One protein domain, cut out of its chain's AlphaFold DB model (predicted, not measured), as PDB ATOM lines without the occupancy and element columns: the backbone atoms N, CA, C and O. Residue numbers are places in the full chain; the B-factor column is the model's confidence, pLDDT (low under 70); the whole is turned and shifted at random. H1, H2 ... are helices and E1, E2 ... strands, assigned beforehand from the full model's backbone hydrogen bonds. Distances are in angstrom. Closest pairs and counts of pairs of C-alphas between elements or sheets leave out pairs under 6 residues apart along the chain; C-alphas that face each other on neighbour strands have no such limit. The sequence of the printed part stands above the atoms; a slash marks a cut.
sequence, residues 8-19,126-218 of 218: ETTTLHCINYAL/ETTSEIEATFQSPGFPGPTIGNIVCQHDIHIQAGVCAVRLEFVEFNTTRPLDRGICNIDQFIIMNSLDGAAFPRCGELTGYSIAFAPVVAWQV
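This is residues 8 to 19 and 126 to 218 of the 218 residues of the protein "CUB domain-containing protein" of Orchesella cincta (UniProt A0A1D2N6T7). With little regular structure, this is one twisted sheet, E2 E1 E3 E4, mixed, with parts of two long loops, residues 137 to 159 and 172 to 206, over one face. Along the 105 printed residues come E1, E2, E3, E4 and H1, holding 35; the class is mostly strand. It is compact, radius of gyration of the C-alphas 14.1 A, spanning 42 by 30 by 24 A.

E1, residues 8 to 17, is parallel to E2, residues 132 to 136, at 16 degrees, with N 15 and O 135 within hydrogen-bond range at 2.8 A. E1 is parallel to E3, residues 160 to 171, at 18 degrees; N 12 and O 164 are 2.8 A apart. E3 bends by 64 degrees at residue 168. E3 and E4, residues 207 to 210, form an antiparallel hairpin; N 165 and O 208 are 2.8 A apart. H1, residues 213 to 216, only grazes the sheet; it is too short for an O i to N i+4 pair.

E1, 29.3 A long, begins at C-alpha 8 (151.029, -1.678, 86.206). E3 measures 28.3 A. H1 ends at C-alpha 216 (140.861, 3.202, 77.436).

C-alphas 19 and 126 are 23.5 A apart across the cut. Links E2 to E3 and E3 to E4 are long. Low-confidence residues include 214 to 218.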
ATOM      1  N   GLU A   8     150.054  -2.425  85.413       56.84
ATOM      2  CA  GLU A   8     151.029  -1.678  86.206       56.84
ATOM      3  C   GLU A   8     150.410  -0.398  86.797       56.84
ATOM      4  O   GLU A   8     149.496   0.210  86.226       56.84
ATOM      5  N   THR A   9     150.906   0.006  87.970       56.66
ATOM      6  CA  THR A   9     150.511   1.241  88.662       56.66
ATOM      7  C   THR A   9     151.691   2.205  88.690       56.66
ATOM      8  O   THR A   9     152.744   1.866  89.226       56.66
ATOM      9  N   THR A  10     151.510   3.414  88.158       61.75
ATOM     10  CA  THR A  10     152.489   4.501  88.313       61.75
ATOM     11  C   THR A  10     152.279   5.170  89.665       61.75
ATOM     12  O   THR A  10     151.153   5.554  89.974       61.75
ATOM     13  N   THR A  11     153.335   5.331  90.464       66.44
ATOM     14  CA  THR A  11     153.263   5.974  91.785       66.44
ATOM     15  C   THR A  11     153.918   7.347  91.751       66.44
ATOM     16  O   THR A  11     155.046   7.501  91.293       66.44
ATOM     17  N   LEU A  12     153.216   8.362  92.241       67.50
ATOM     18  CA  LEU A  12     153.735   9.719  92.329       67.50
ATOM     19  C   LEU A  12     153.717  10.192  93.769       67.50
ATOM     20  O   LEU A  12     152.673  10.206  94.421       67.50
ATOM     21  N   HIS A  13     154.876  10.637  94.224       72.12
ATOM     22  CA  HIS A  13     155.072  11.207  95.544       72.12
ATOM     23  C   HIS A  13     154.897  12.720  95.457       72.12
ATOM     24  O   HIS A  13     155.712  13.417  94.854       72.12
ATOM     25  N   CYS A  14     153.813  13.239  96.020       63.69
ATOM     26  CA  CYS A  14     153.516  14.663  96.060       63.69
ATOM     27  C   CYS A  14     154.093  15.283  97.332       63.69
ATOM     28  O   CYS A  14     153.689  14.934  98.445       63.69
ATOM     29  N   ILE A  15     154.993  16.244  97.141       63.44
ATOM     30  CA  ILE A  15     155.598  17.043  98.199       63.44
ATOM     31  C   ILE A  15     155.252  18.517  97.954       63.44
ATOM     32  O   ILE A  15     155.631  19.124  96.951       63.44
ATOM     33  N   ASN A  16     154.501  19.110  98.871       61.41
ATOM     34  CA  ASN A  16     154.117  20.509  98.847       61.41
ATOM     35  C   ASN A  16     154.120  21.073 100.266       61.41
ATOM     36  O   ASN A  16     153.471  20.537 101.164       61.41
ATOM     37  N   TYR A  17     154.804  22.200 100.433       50.31
ATOM     38  CA  TYR A  17     154.742  22.980 101.656       50.31
ATOM     39  C   TYR A  17     154.266  24.396 101.318       50.31
ATOM     40  O   TYR A  17     154.923  25.136 100.579       50.31
ATOM     41  N   ALA A  18     153.117  24.790 101.856       49.97
ATOM     42  CA  ALA A  18     152.659  26.173 101.914       49.97
ATOM     43  C   ALA A  18     152.590  26.644 103.373       49.97
ATOM     44  O   ALA A  18     152.451  25.846 104.303       49.97
ATOM     45  N   LEU A  19     152.730  27.959 103.586       44.50
ATOM     46  CA  LEU A  19     152.645  28.521 104.933       44.50
ATOM     47  C   LEU A  19     151.239  28.308 105.510       44.50
ATOM     48  O   LEU A  19     150.252  28.529 104.804       44.50
ATOM     49  N   GLU A 126     157.321  20.682  84.410       76.19
ATOM     50  CA  GLU A 126     158.058  19.521  83.922       76.19
ATOM     51  C   GLU A 126     157.121  18.391  83.494       76.19
ATOM     52  O   GLU A 126     155.948  18.334  83.881       76.19
ATOM     53  N   THR A 127     157.667  17.475  82.695       80.94
ATOM     54  CA  THR A 127     156.988  16.255  82.268       80.94
ATOM     55  C   THR A 127     157.771  15.032  82.728       80.94
ATOM     56  O   THR A 127     158.991  14.987  82.570       80.94
ATOM     57  N   THR A 128     157.070  14.020  83.233       78.12
ATOM     58  CA  THR A 128     157.661  12.745  83.654       78.12
ATOM     59  C   THR A 128     157.087  11.568  82.889       78.12
ATOM     60  O   THR A 128     155.891  11.538  82.625       78.12
ATOM     61  N   SER A 129     157.919  10.591  82.536       78.94
ATOM     62  CA  SER A 129     157.488   9.309  81.951       78.94
ATOM     63  C   SER A 129     157.835   8.111  82.833       78.94
ATOM     64  O   SER A 129     157.730   6.964  82.395       78.94
ATOM     65  N   GLU A 130     158.311   8.372  84.049       73.44
ATOM     66  CA  GLU A 130     158.768   7.341  84.973       73.44
ATOM     67  C   GLU A 130     157.591   6.651  85.673       73.44
ATOM     68  O   GLU A 130     156.551   7.259  85.930       73.44
ATOM     69  N   ILE A 131     157.767   5.367  85.999       71.00
ATOM     70  CA  ILE A 131     156.784   4.575  86.762       71.00
ATOM     71  C   ILE A 131     156.701   5.068  88.216       71.00
ATOM     72  O   ILE A 131     155.655   4.945  88.852       71.00
ATOM     73  N   GLU A 132     157.778   5.666  88.725       74.75
ATOM     74  CA  GLU A 132     157.827   6.304  90.035       74.75
ATOM     75  C   GLU A 132     158.500   7.676  89.932       74.75
ATOM     76  O   GLU A 132     159.630   7.779  89.451       74.75
ATOM     77  N   ALA A 133     157.822   8.736  90.378       75.19
ATOM     78  CA  ALA A 133     158.383  10.088  90.370       75.19
ATOM     79  C   ALA A 133     157.989  10.893  91.614       75.19
ATOM     80  O   ALA A 133     156.965  10.638  92.245       75.19
ATOM     81  N   THR A 134     158.820  11.873  91.980       78.19
ATOM     82  CA  THR A 134     158.551  12.795  93.089       78.19
ATOM     83  C   THR A 134     158.335  14.202  92.551       78.19
ATOM     84  O   THR A 134     159.226  14.792  91.944       78.19
ATOM     85  N   PHE A 135     157.159  14.751  92.821       82.00
ATOM     86  CA  PHE A 135     156.793  16.113  92.466       82.00
ATOM     87  C   PHE A 135     156.969  17.031  93.674       82.00
ATOM     88  O   PHE A 135     156.420  16.759  94.744       82.00
ATOM     89  N   GLN A 136     157.699  18.130  93.489       80.00
ATOM     90  CA  GLN A 136     157.955  19.125  94.524       80.00
ATOM     91  C   GLN A 136     157.471  20.510  94.092       80.00
ATOM     92  O   GLN A 136     157.726  20.974  92.978       80.00
ATOM     93  N   SER A 137     156.801  21.215  95.003       77.88
ATOM     94  CA  SER A 137     156.483  22.630  94.794       77.88
ATOM     95  C   SER A 137     157.759  23.490  94.743       77.88
ATOM     96  O   SER A 137     158.683  23.206  95.505       77.88
ATOM     97  N   PRO A 138     157.817  24.590  93.966       72.31
ATOM     98  CA  PRO A 138     159.043  25.371  93.757       72.31
ATOM     99  C   PRO A 138     159.644  25.980  95.025       72.31
ATOM    100  O   PRO A 138     160.832  26.285  95.048       72.31
ATOM    101  N   GLY A 139     158.827  26.210  96.056       67.75
ATOM    102  CA  GLY A 139     159.291  26.757  97.329       67.75
ATOM    103  C   GLY A 139     159.953  25.737  98.255       67.75
ATOM    104  O   GLY A 139     160.601  26.154  99.214       67.75
ATOM    105  N   PHE A 140     159.810  24.433  97.992       66.88
ATOM    106  CA  PHE A 140     160.234  23.364  98.901       66.88
ATOM    107  C   PHE A 140     161.758  23.393  99.174       66.88
ATOM    108  O   PHE A 140     162.531  23.655  98.250       66.88
ATOM    109  N   PRO A 141     162.232  23.132 100.418       66.06
ATOM    110  CA  PRO A 141     161.489  22.770 101.640       66.06
ATOM    111  C   PRO A 141     160.833  23.953 102.367       66.06
ATOM    112  O   PRO A 141     160.242  23.786 103.429       66.06
ATOM    113  N   GLY A 142     160.967  25.163 101.833       65.81
ATOM    114  CA  GLY A 142     160.246  26.330 102.315       65.81
ATOM    115  C   GLY A 142     158.836  26.421 101.728       65.81
ATOM    116  O   GLY A 142     158.401  25.579 100.940       65.81
ATOM    117  N   PRO A 143     158.094  27.469 102.100       65.38
ATOM    118  CA  PRO A 143     156.800  27.716 101.509       65.38
ATOM    119  C   PRO A 143     156.909  28.237 100.081       65.38
ATOM    120  O   PRO A 143     157.748  29.082  99.760       65.38
ATOM    121  N   THR A 144     155.975  27.818  99.240       72.06
ATOM    122  CA  THR A 144     155.740  28.493  97.963       72.06
ATOM    123  C   THR A 144     155.052  29.840  98.216       72.06
ATOM    124  O   THR A 144     154.001  29.889  98.850       72.06
ATOM    125  N   ILE A 145     155.649  30.942  97.747       71.31
ATOM    126  CA  ILE A 145     155.149  32.310  97.962       71.31
ATOM    127  C   ILE A 145     154.639  32.893  96.641       71.31
ATOM    128  O   ILE A 145     155.339  32.866  95.629       71.31
ATOM    129  N   GLY A 146     153.456  33.504  96.684       69.19
ATOM    130  CA  GLY A 146     152.842  34.193  95.550       69.19
ATOM    131  C   GLY A 146     151.828  33.339  94.789       69.19
ATOM    132  O   GLY A 146     151.671  32.148  95.036       69.19
ATOM    133  N   ASN A 147     151.122  33.973  93.851       71.50
ATOM    134  CA  ASN A 147     150.131  33.306  93.010       71.50
ATOM    135  C   ASN A 147     150.843  32.563  91.876       71.50
ATOM    136  O   ASN A 147     151.129  33.159  90.835       71.50
ATOM    137  N   ILE A 148     151.140  31.282  92.083       75.50
ATOM    138  CA  ILE A 148     151.721  30.425  91.049       75.50
ATOM    139  C   ILE A 148     150.713  29.373  90.593       75.50
ATOM    140  O   ILE A 148     149.991  28.789  91.396       75.50
ATOM    141  N   VAL A 149     150.686  29.110  89.288       81.56
ATOM    142  CA  VAL A 149     150.022  27.928  88.737       81.56
ATOM    143  C   VAL A 149     151.110  26.907  88.458       81.56
ATOM    144  O   VAL A 149     151.999  27.155  87.645       81.56
ATOM    145  N   CYS A 150     151.051  25.780  89.157       81.12
ATOM    146  CA  CYS A 150     151.993  24.688  88.987       81.12
ATOM    147  C   CYS A 150     151.319  23.541  88.240       81.12
ATOM    148  O   CYS A 150     150.459  22.860  88.798       81.12
ATOM    149  N   GLN A 151     151.701  23.340  86.983       84.81
ATOM    150  CA  GLN A 151     151.272  22.188  86.200       84.81
ATOM    151  C   GLN A 151     152.417  21.180  86.132       84.81
ATOM    152  O   GLN A 151     153.562  21.572  85.943       84.81
ATOM    153  N   HIS A 152     152.112  19.897  86.281       83.00
ATOM    154  CA  HIS A 152     153.064  18.816  86.068       83.00
ATOM    155  C   HIS A 152     152.400  17.766  85.185       83.00
ATOM    156  O   HIS A 152     151.290  17.316  85.486       83.00
ATOM    157  N   ASP A 153     153.064  17.416  84.089       85.62
ATOM    158  CA  ASP A 153     152.506  16.519  83.085       85.62
ATOM    159  C   ASP A 153     153.086  15.115  83.258       85.62
ATOM    160  O   ASP A 153     154.298  14.920  83.324       85.62
ATOM    161  N   ILE A 154     152.221  14.106  83.300       82.50
ATOM    162  CA  ILE A 154     152.644  12.709  83.428       82.50
ATOM    163  C   ILE A 154     152.364  12.006  82.106       82.50
ATOM    164  O   ILE A 154     151.216  11.878  81.675       82.50
ATOM    165  N   HIS A 155     153.425  11.546  81.457       84.75
ATOM    166  CA  HIS A 155     153.363  10.685  80.293       84.75
ATOM    167  C   HIS A 155     153.226   9.230  80.738       84.75
ATOM    168  O   HIS A 155     154.181   8.585  81.165       84.75
ATOM    169  N   ILE A 156     152.006   8.721  80.637       79.06
ATOM    170  CA  ILE A 156     151.651   7.390  81.116       79.06
ATOM    171  C   ILE A 156     152.032   6.353  80.057       79.06
ATOM    172  O   ILE A 156     151.609   6.453  78.902       79.06
ATOM    173  N   GLN A 157     152.837   5.367  80.456       75.25
ATOM    174  CA  GLN A 157     153.283   4.290  79.572       75.25
ATOM    175  C   GLN A 157     152.125   3.351  79.202       75.25
ATOM    176  O   GLN A 157     151.156   3.187  79.947       75.25
ATOM    177  N   ALA A 158     152.234   2.706  78.039       73.62
ATOM    178  CA  ALA A 158     151.257   1.713  77.609       73.62
ATOM    179  C   ALA A 158     151.215   0.536  78.600       73.62
ATOM    180  O   ALA A 158     152.255  -0.007  78.954       73.62
ATOM    181  N   GLY A 159     150.011   0.136  79.019       72.38
ATOM    182  CA  GLY A 159     149.803  -0.940  80.000       72.38
ATOM    183  C   GLY A 159     149.587  -0.468  81.443       72.38
ATOM    184  O   GLY A 159     149.131  -1.259  82.268       72.38
ATOM    185  N   VAL A 160     149.822   0.817  81.743       74.19
ATOM    186  CA  VAL A 160     149.477   1.411  83.042       74.19
ATOM    187  C   VAL A 160     147.983   1.725  83.095       74.19
ATOM    188  O   VAL A 160     147.456   2.467  82.264       74.19
ATOM    189  N   CYS A 161     147.302   1.191  84.107       80.62
ATOM    190  CA  CYS A 161     145.849   1.332  84.257       80.62
ATOM    191  C   CYS A 161     145.417   2.307  85.341       80.62
ATOM    192  O   CYS A 161     144.296   2.820  85.306       80.62
ATOM    193  N   ALA A 162     146.295   2.565  86.302       82.19
ATOM    194  CA  ALA A 162     146.031   3.487  87.384       82.19
ATOM    195  C   ALA A 162     147.291   4.274  87.726       82.19
ATOM    196  O   ALA A 162     148.411   3.764  87.673       82.19
ATOM    197  N   VAL A 163     147.077   5.520  88.123       82.75
ATOM    198  CA  VAL A 163     148.094   6.350  88.750       82.75
ATOM    199  C   VAL A 163     147.737   6.467  90.224       82.75
ATOM    200  O   VAL A 163     146.630   6.885  90.571       82.75
ATOM    201  N   ARG A 164     148.670   6.081  91.090       85.50
ATOM    202  CA  ARG A 164     148.607   6.256  92.538       85.50
ATOM    203  C   ARG A 164     149.356   7.529  92.908       85.50
ATOM    204  O   ARG A 164     150.524   7.679  92.584       85.50
ATOM    205  N   LEU A 165     148.689   8.439  93.601       86.44
ATOM    206  CA  LEU A 165     149.302   9.606  94.222       86.44
ATOM    207  C   LEU A 165     149.446   9.353  95.717       86.44
ATOM    208  O   LEU A 165     148.473   8.977  96.377       86.44
ATOM    209  N   GLU A 166     150.634   9.606  96.243       86.19
ATOM    210  CA  GLU A 166     150.972   9.549  97.657       86.19
ATOM    211  C   GLU A 166     151.394  10.937  98.122       86.19
ATOM    212  O   GLU A 166     152.343  11.524  97.611       86.19
ATOM    213  N   PHE A 167     150.673  11.493  99.088       86.19
ATOM    214  CA  PHE A 167     150.986  12.794  99.662       86.19
ATOM    215  C   PHE A 167     152.014  12.598 100.779       86.19
ATOM    216  O   PHE A 167     151.648  12.366 101.929       86.19
ATOM    217  N   VAL A 168     153.303  12.633 100.436       84.00
ATOM    218  CA  VAL A 168     154.397  12.355 101.385       84.00
ATOM    219  C   VAL A 168     154.534  13.471 102.413       84.00
ATOM    220  O   VAL A 168     154.646  13.200 103.602       84.00
ATOM    221  N   GLU A 169     154.484  14.717 101.954       82.81
ATOM    222  CA  GLU A 169     154.438  15.915 102.787       82.81
ATOM    223  C   GLU A 169     153.612  16.936 102.018       82.81
ATOM    224  O   GLU A 169     154.075  17.475 101.021       82.81
ATOM    225  N   PHE A 170     152.351  17.132 102.398       85.19
ATOM    226  CA  PHE A 170     151.442  17.990 101.646       85.19
ATOM    227  C   PHE A 170     150.622  18.849 102.592       85.19
ATOM    228  O   PHE A 170     149.706  18.364 103.263       85.19
ATOM    229  N   ASN A 171     150.914  20.142 102.574       85.25
ATOM    230  CA  ASN A 171     150.169  21.132 103.321       85.25
ATOM    231  C   ASN A 171     149.908  22.358 102.448       85.25
ATOM    232  O   ASN A 171     150.834  22.997 101.959       85.25
ATOM    233  N   THR A 172     148.631  22.677 102.275       86.06
ATOM    234  CA  THR A 172     148.143  23.858 101.552       86.06
ATOM    235  C   THR A 172     147.163  24.633 102.416       86.06
ATOM    236  O   THR A 172     146.719  24.145 103.461       86.06
ATOM    237  N   THR A 173     146.785  25.838 101.987       86.00
ATOM    238  CA  THR A 173     145.757  26.615 102.679       86.00
ATOM    239  C   THR A 173     144.511  25.766 102.927       86.00
ATOM    240  O   THR A 173     143.971  25.129 102.018       86.00
ATOM    241  N   ARG A 174     144.047  25.746 104.181       85.25
ATOM    242  CA  ARG A 174     142.839  25.010 104.566       85.25
ATOM    243  C   ARG A 174     141.627  25.548 103.801       85.25
ATOM    244  O   ARG A 174     141.552  26.753 103.563       85.25
ATOM    245  N   PRO A 175     140.653  24.689 103.458       83.50
ATOM    246  CA  PRO A 175     139.439  25.158 102.813       83.50
ATOM    247  C   PRO A 175     138.722  26.172 103.709       83.50
ATOM    248  O   PRO A 175     138.516  25.927 104.901       83.50
ATOM    249  N   LEU A 176     138.325  27.295 103.117       75.56
ATOM    250  CA  LEU A 176     137.453  28.275 103.758       75.56
ATOM    251  C   LEU A 176     135.989  27.801 103.695       75.56
ATOM    252  O   LEU A 176     135.701  26.658 103.321       75.56
ATOM    253  N   ASP A 177     135.074  28.675 104.127       73.44
ATOM    254  CA  ASP A 177     133.613  28.537 104.133       73.44
ATOM    255  C   ASP A 177     133.065  27.307 103.392       73.44
ATOM    256  O   ASP A 177     133.060  27.222 102.164       73.44
ATOM    257  N   ARG A 178     132.511  26.369 104.172       78.44
ATOM    258  CA  ARG A 178     131.812  25.163 103.690       78.44
ATOM    259  C   ARG A 178     132.688  24.141 102.951       78.44
ATOM    260  O   ARG A 178     132.143  23.283 102.263       78.44
ATOM    261  N   GLY A 179     134.008  24.171 103.145       80.94
ATOM    262  CA  GLY A 179     134.906  23.129 102.637       80.94
ATOM    263  C   GLY A 179     135.391  23.372 101.207       80.94
ATOM    264  O   GLY A 179     135.762  22.421 100.523       80.94
ATOM    265  N   ILE A 180     135.362  24.623 100.742       85.31
ATOM    266  CA  ILE A 180     135.777  24.988  99.385       85.31
ATOM    267  C   ILE A 180     137.251  25.398  99.394       85.31
ATOM    268  O   ILE A 180     137.666  26.280 100.143       85.31
ATOM    269  N   CYS A 181     138.035  24.781  98.514       87.25
ATOM    270  CA  CYS A 181     139.415  25.159  98.240       87.25
ATOM    271  C   CYS A 181     139.425  26.348  97.276       87.25
ATOM    272  O   CYS A 181     139.334  26.143  96.075       87.25
ATOM    273  N   ASN A 182     139.435  27.587  97.763       86.25
ATOM    274  CA  ASN A 182     139.388  28.799  96.924       86.25
ATOM    275  C   ASN A 182     140.687  29.621  96.935       86.25
ATOM    276  O   ASN A 182     140.759  30.620  96.225       86.25
ATOM    277  N   ILE A 183     141.673  29.217  97.738       85.38
ATOM    278  CA  ILE A 183     142.982  29.875  97.836       85.38
ATOM    279  C   ILE A 183     144.022  29.002  97.149       85.38
ATOM    280  O   ILE A 183     144.474  29.338  96.063       85.38
ATOM    281  N   ASP A 184     144.295  27.838  97.736       86.31
ATOM    282  CA  ASP A 184     145.154  26.819  97.146       86.31
ATOM    283  C   ASP A 184     144.302  25.642  96.676       86.31
ATOM    284  O   ASP A 184     143.342  25.243  97.342       86.31
ATOM    285  N   GLN A 185     144.648  25.087  95.518       87.06
ATOM    286  CA  GLN A 185     143.941  23.967  94.910       87.06
ATOM    287  C   GLN A 185     144.938  22.972  94.324       87.06
ATOM    288  O   GLN A 185     145.802  23.331  93.529       87.06
ATOM    289  N   PHE A 186     144.757  21.701  94.661       88.19
ATOM    290  CA  PHE A 186     145.357  20.572  93.968       88.19
ATOM    291  C   PHE A 186     144.287  19.878  93.132       88.19
ATOM    292  O   PHE A 186     143.257  19.447  93.662       88.19
ATOM    293  N   ILE A 187     144.508  19.796  91.823       88.06
ATOM    294  CA  ILE A 187     143.531  19.284  90.861       88.06
ATOM    295  C   ILE A 187     144.206  18.247  89.976       88.06
ATOM    296  O   ILE A 187     145.274  18.490  89.418       88.06
ATOM    297  N   ILE A 188     143.536  17.110  89.808       87.69
ATOM    298  CA  ILE A 188     143.917  16.093  88.830       87.69
ATOM    299  C   ILE A 188     143.056  16.308  87.597       87.69
ATOM    300  O   ILE A 188     141.823  16.261  87.661       87.69
ATOM    301  N   MET A 189     143.722  16.545  86.478       86.06
ATOM    302  CA  MET A 189     143.090  16.664  85.172       86.06
ATOM    303  C   MET A 189     143.200  15.335  84.421       86.06
ATOM    304  O   MET A 189     144.074  14.523  84.707       86.06
ATOM    305  N   ASN A 190     142.326  15.126  83.433       83.12
ATOM    306  CA  ASN A 190     142.388  13.978  82.518       83.12
ATOM    307  C   ASN A 190     142.323  12.593  83.201       83.12
ATOM    308  O   ASN A 190     142.935  11.628  82.738       83.12
ATOM    309  N   SER A 191     141.530  12.489  84.271       83.00
ATOM    310  CA  SER A 191     141.056  11.215  84.823       83.00
ATOM    311  C   SER A 191     139.734  10.806  84.163       83.00
ATOM    312  O   SER A 191     138.954  11.658  83.731       83.00
ATOM    313  N   LEU A 192     139.463   9.503  84.090       78.75
ATOM    314  CA  LEU A 192     138.202   8.958  83.572       78.75
ATOM    315  C   LEU A 192     136.987   9.350  84.399       78.75
ATOM    316  O   LEU A 192     135.906   9.533  83.846       78.75
ATOM    317  N   ASP A 193     137.172   9.520  85.707       74.81
ATOM    318  CA  ASP A 193     136.119   9.991  86.609       74.81
ATOM    319  C   ASP A 193     135.818  11.494  86.411       74.81
ATOM    320  O   ASP A 193     134.987  12.072  87.112       74.81
ATOM    321  N   GLY A 194     136.485  12.139  85.444       67.38
ATOM    322  CA  GLY A 194     136.437  13.571  85.180       67.38
ATOM    323  C   GLY A 194     137.528  14.339  85.927       67.38
ATOM    324  O   GLY A 194     138.424  13.761  86.543       67.38
ATOM    325  N   ALA A 195     137.472  15.672  85.866       64.00
ATOM    326  CA  ALA A 195     138.359  16.507  86.673       64.00
ATOM    327  C   ALA A 195     138.088  16.244  88.160       64.00
ATOM    328  O   ALA A 195     136.951  16.386  88.623       64.00
ATOM    329  N   ALA A 196     139.123  15.851  88.906       73.44
ATOM    330  CA  ALA A 196     138.971  15.587  90.329       73.44
ATOM    331  C   ALA A 196     138.560  16.872  91.062       73.44
ATOM    332  O   ALA A 196     139.043  17.962  90.752       73.44
ATOM    333  N   PHE A 197     137.680  16.738  92.058       77.75
ATOM    334  CA  PHE A 197     137.312  17.858  92.924       77.75
ATOM    335  C   PHE A 197     138.576  18.461  93.568       77.75
ATOM    336  O   PHE A 197     139.383  17.683  94.093       77.75
ATOM    337  N   PRO A 198     138.744  19.801  93.570       87.50
ATOM    338  CA  PRO A 198     139.916  20.449  94.149       87.50
ATOM    339  C   PRO A 198     140.188  19.984  95.580       87.50
ATOM    340  O   PRO A 198     139.292  19.959  96.425       87.50
ATOM    341  N   ARG A 199     141.434  19.604  95.858       88.12
ATOM    342  CA  ARG A 199     141.901  19.205  97.189       88.12
ATOM    343  C   ARG A 199     142.780  20.304  97.779       88.12
ATOM    344  O   ARG A 199     143.508  20.964  97.048       88.12
ATOM    345  N   CYS A 200     142.697  20.502  99.085       88.69
ATOM    346  CA  CYS A 200     143.498  21.478  99.819       88.69
ATOM    347  C   CYS A 200     143.533  21.121 101.313       88.69
ATOM    348  O   CYS A 200     142.798  20.236 101.761       88.69
ATOM    349  N   GLY A 201     144.357  21.834 102.079       87.81
ATOM    350  CA  GLY A 201     144.638  21.562 103.484       87.81
ATOM    351  C   GLY A 201     145.793  20.580 103.687       87.81
ATOM    352  O   GLY A 201     146.656  20.422 102.821       87.81
ATOM    353  N   GLU A 202     145.787  19.936 104.854       89.44
ATOM    354  CA  GLU A 202     146.767  18.930 105.266       89.44
ATOM    355  C   GLU A 202     146.375  17.557 104.708       89.44
ATOM    356  O   GLU A 202     145.341  17.006 105.093       89.44
ATOM    357  N   LEU A 203     147.196  17.014 103.806       87.00
ATOM    358  CA  LEU A 203     146.984  15.698 103.189       87.00
ATOM    359  C   LEU A 203     148.172  14.752 103.390       87.00
ATOM    360  O   LEU A 203     148.170  13.666 102.823       87.00
ATOM    361  N   THR A 204     149.166  15.117 104.199       88.25
ATOM    362  CA  THR A 204     150.305  14.250 104.525       88.25
ATOM    363  C   THR A 204     149.846  12.857 104.976       88.25
ATOM    364  O   THR A 204     149.003  12.711 105.864       88.25
ATOM    365  N   GLY A 205     150.392  11.818 104.343       86.00
ATOM    366  CA  GLY A 205     150.066  10.410 104.577       86.00
ATOM    367  C   GLY A 205     148.813   9.899 103.857       86.00
ATOM    368  O   GLY A 205     148.506   8.710 103.953       86.00
ATOM    369  N   TYR A 206     148.079  10.747 103.130       87.25
ATOM    370  CA  TYR A 206     146.962  10.297 102.300       87.25
ATOM    371  C   TYR A 206     147.455   9.736 100.963       87.25
ATOM    372  O   TYR A 206     148.516  10.091 100.454       87.25
ATOM    373  N   SER A 207     146.634   8.883 100.352       85.75
ATOM    374  CA  SER A 207     146.866   8.399  98.993       85.75
ATOM    375  C   SER A 207     145.564   8.301  98.219       85.75
ATOM    376  O   SER A 207     144.541   7.910  98.787       85.75
ATOM    377  N   ILE A 208     145.613   8.591  96.927       85.88
ATOM    378  CA  ILE A 208     144.487   8.433  96.005       85.88
ATOM    379  C   ILE A 208     144.956   7.706  94.752       85.88
ATOM    380  O   ILE A 208     146.108   7.830  94.360       85.88
ATOM    381  N   ALA A 209     144.070   6.946  94.123       84.88
ATOM    382  CA  ALA A 209     144.337   6.324  92.836       84.88
ATOM    383  C   ALA A 209     143.280   6.787  91.838       84.88
ATOM    384  O   ALA A 209     142.112   6.929  92.202       84.88
ATOM    385  N   PHE A 210     143.692   7.038  90.603       82.31
ATOM    386  CA  PHE A 210     142.789   7.414  89.526       82.31
ATOM    387  C   PHE A 210     143.194   6.718  88.232       82.31
ATOM    388  O   PHE A 210     144.371   6.447  87.993       82.31
ATOM    389  N   ALA A 211     142.206   6.423  87.395       84.06
ATOM    390  CA  ALA A 211     142.439   5.820  86.097       84.06
ATOM    391  C   ALA A 211     142.518   6.930  85.029       84.06
ATOM    392  O   ALA A 211     141.607   7.759  84.935       84.06
ATOM    393  N   PRO A 212     143.603   6.999  84.244       79.38
ATOM    394  CA  PRO A 212     143.792   8.059  83.264       79.38
ATOM    395  C   PRO A 212     142.946   7.816  82.011       79.38
ATOM    396  O   PRO A 212     142.679   6.674  81.636       79.38
ATOM    397  N   VAL A 213     142.569   8.887  81.307       76.19
ATOM    398  CA  VAL A 213     141.753   8.783  80.077       76.19
ATOM    399  C   VAL A 213     142.424   7.915  79.000       76.19
ATOM    400  O   VAL A 213     141.749   7.180  78.280       76.19
ATOM    401  N   VAL A 214     143.759   7.930  78.941       67.00
ATOM    402  CA  VAL A 214     144.545   7.159  77.965       67.00
ATOM    403  C   VAL A 214     144.516   5.642  78.194       67.00
ATOM    404  O   VAL A 214     144.797   4.899  77.260       67.00
ATOM    405  N   ALA A 215     144.104   5.161  79.376       55.34
ATOM    406  CA  ALA A 215     144.004   3.723  79.661       55.34
ATOM    407  C   ALA A 215     142.889   3.010  78.862       55.34
ATOM    408  O   ALA A 215     142.837   1.785  78.842       55.34
ATOM    409  N   TRP A 216     142.003   3.755  78.186       50.25
ATOM    410  CA  TRP A 216     140.861   3.202  77.436       50.25
ATOM    411  C   TRP A 216     140.961   3.390  75.921       50.25
ATOM    412  O   TRP A 216     140.050   3.000  75.194       50.25
ATOM    413  N   GLN A 217     142.054   3.979  75.431       46.62
ATOM    414  CA  GLN A 217     142.250   4.276  74.012       46.62
ATOM    415  C   GLN A 217     143.246   3.322  73.343       46.62
ATOM    416  O   GLN A 217     144.172   3.792  72.697       46.62
ATOM    417  N   VAL A 218     143.040   2.002  73.446       41.12
ATOM    418  CA  VAL A 218     143.461   1.012  72.425       41.12
ATOM    419  C   VAL A 218     142.569  -0.217  72.504       41.12
ATOM    420  O   VAL A 218     142.416  -0.749  73.625       41.12
TER     421      VAL A 218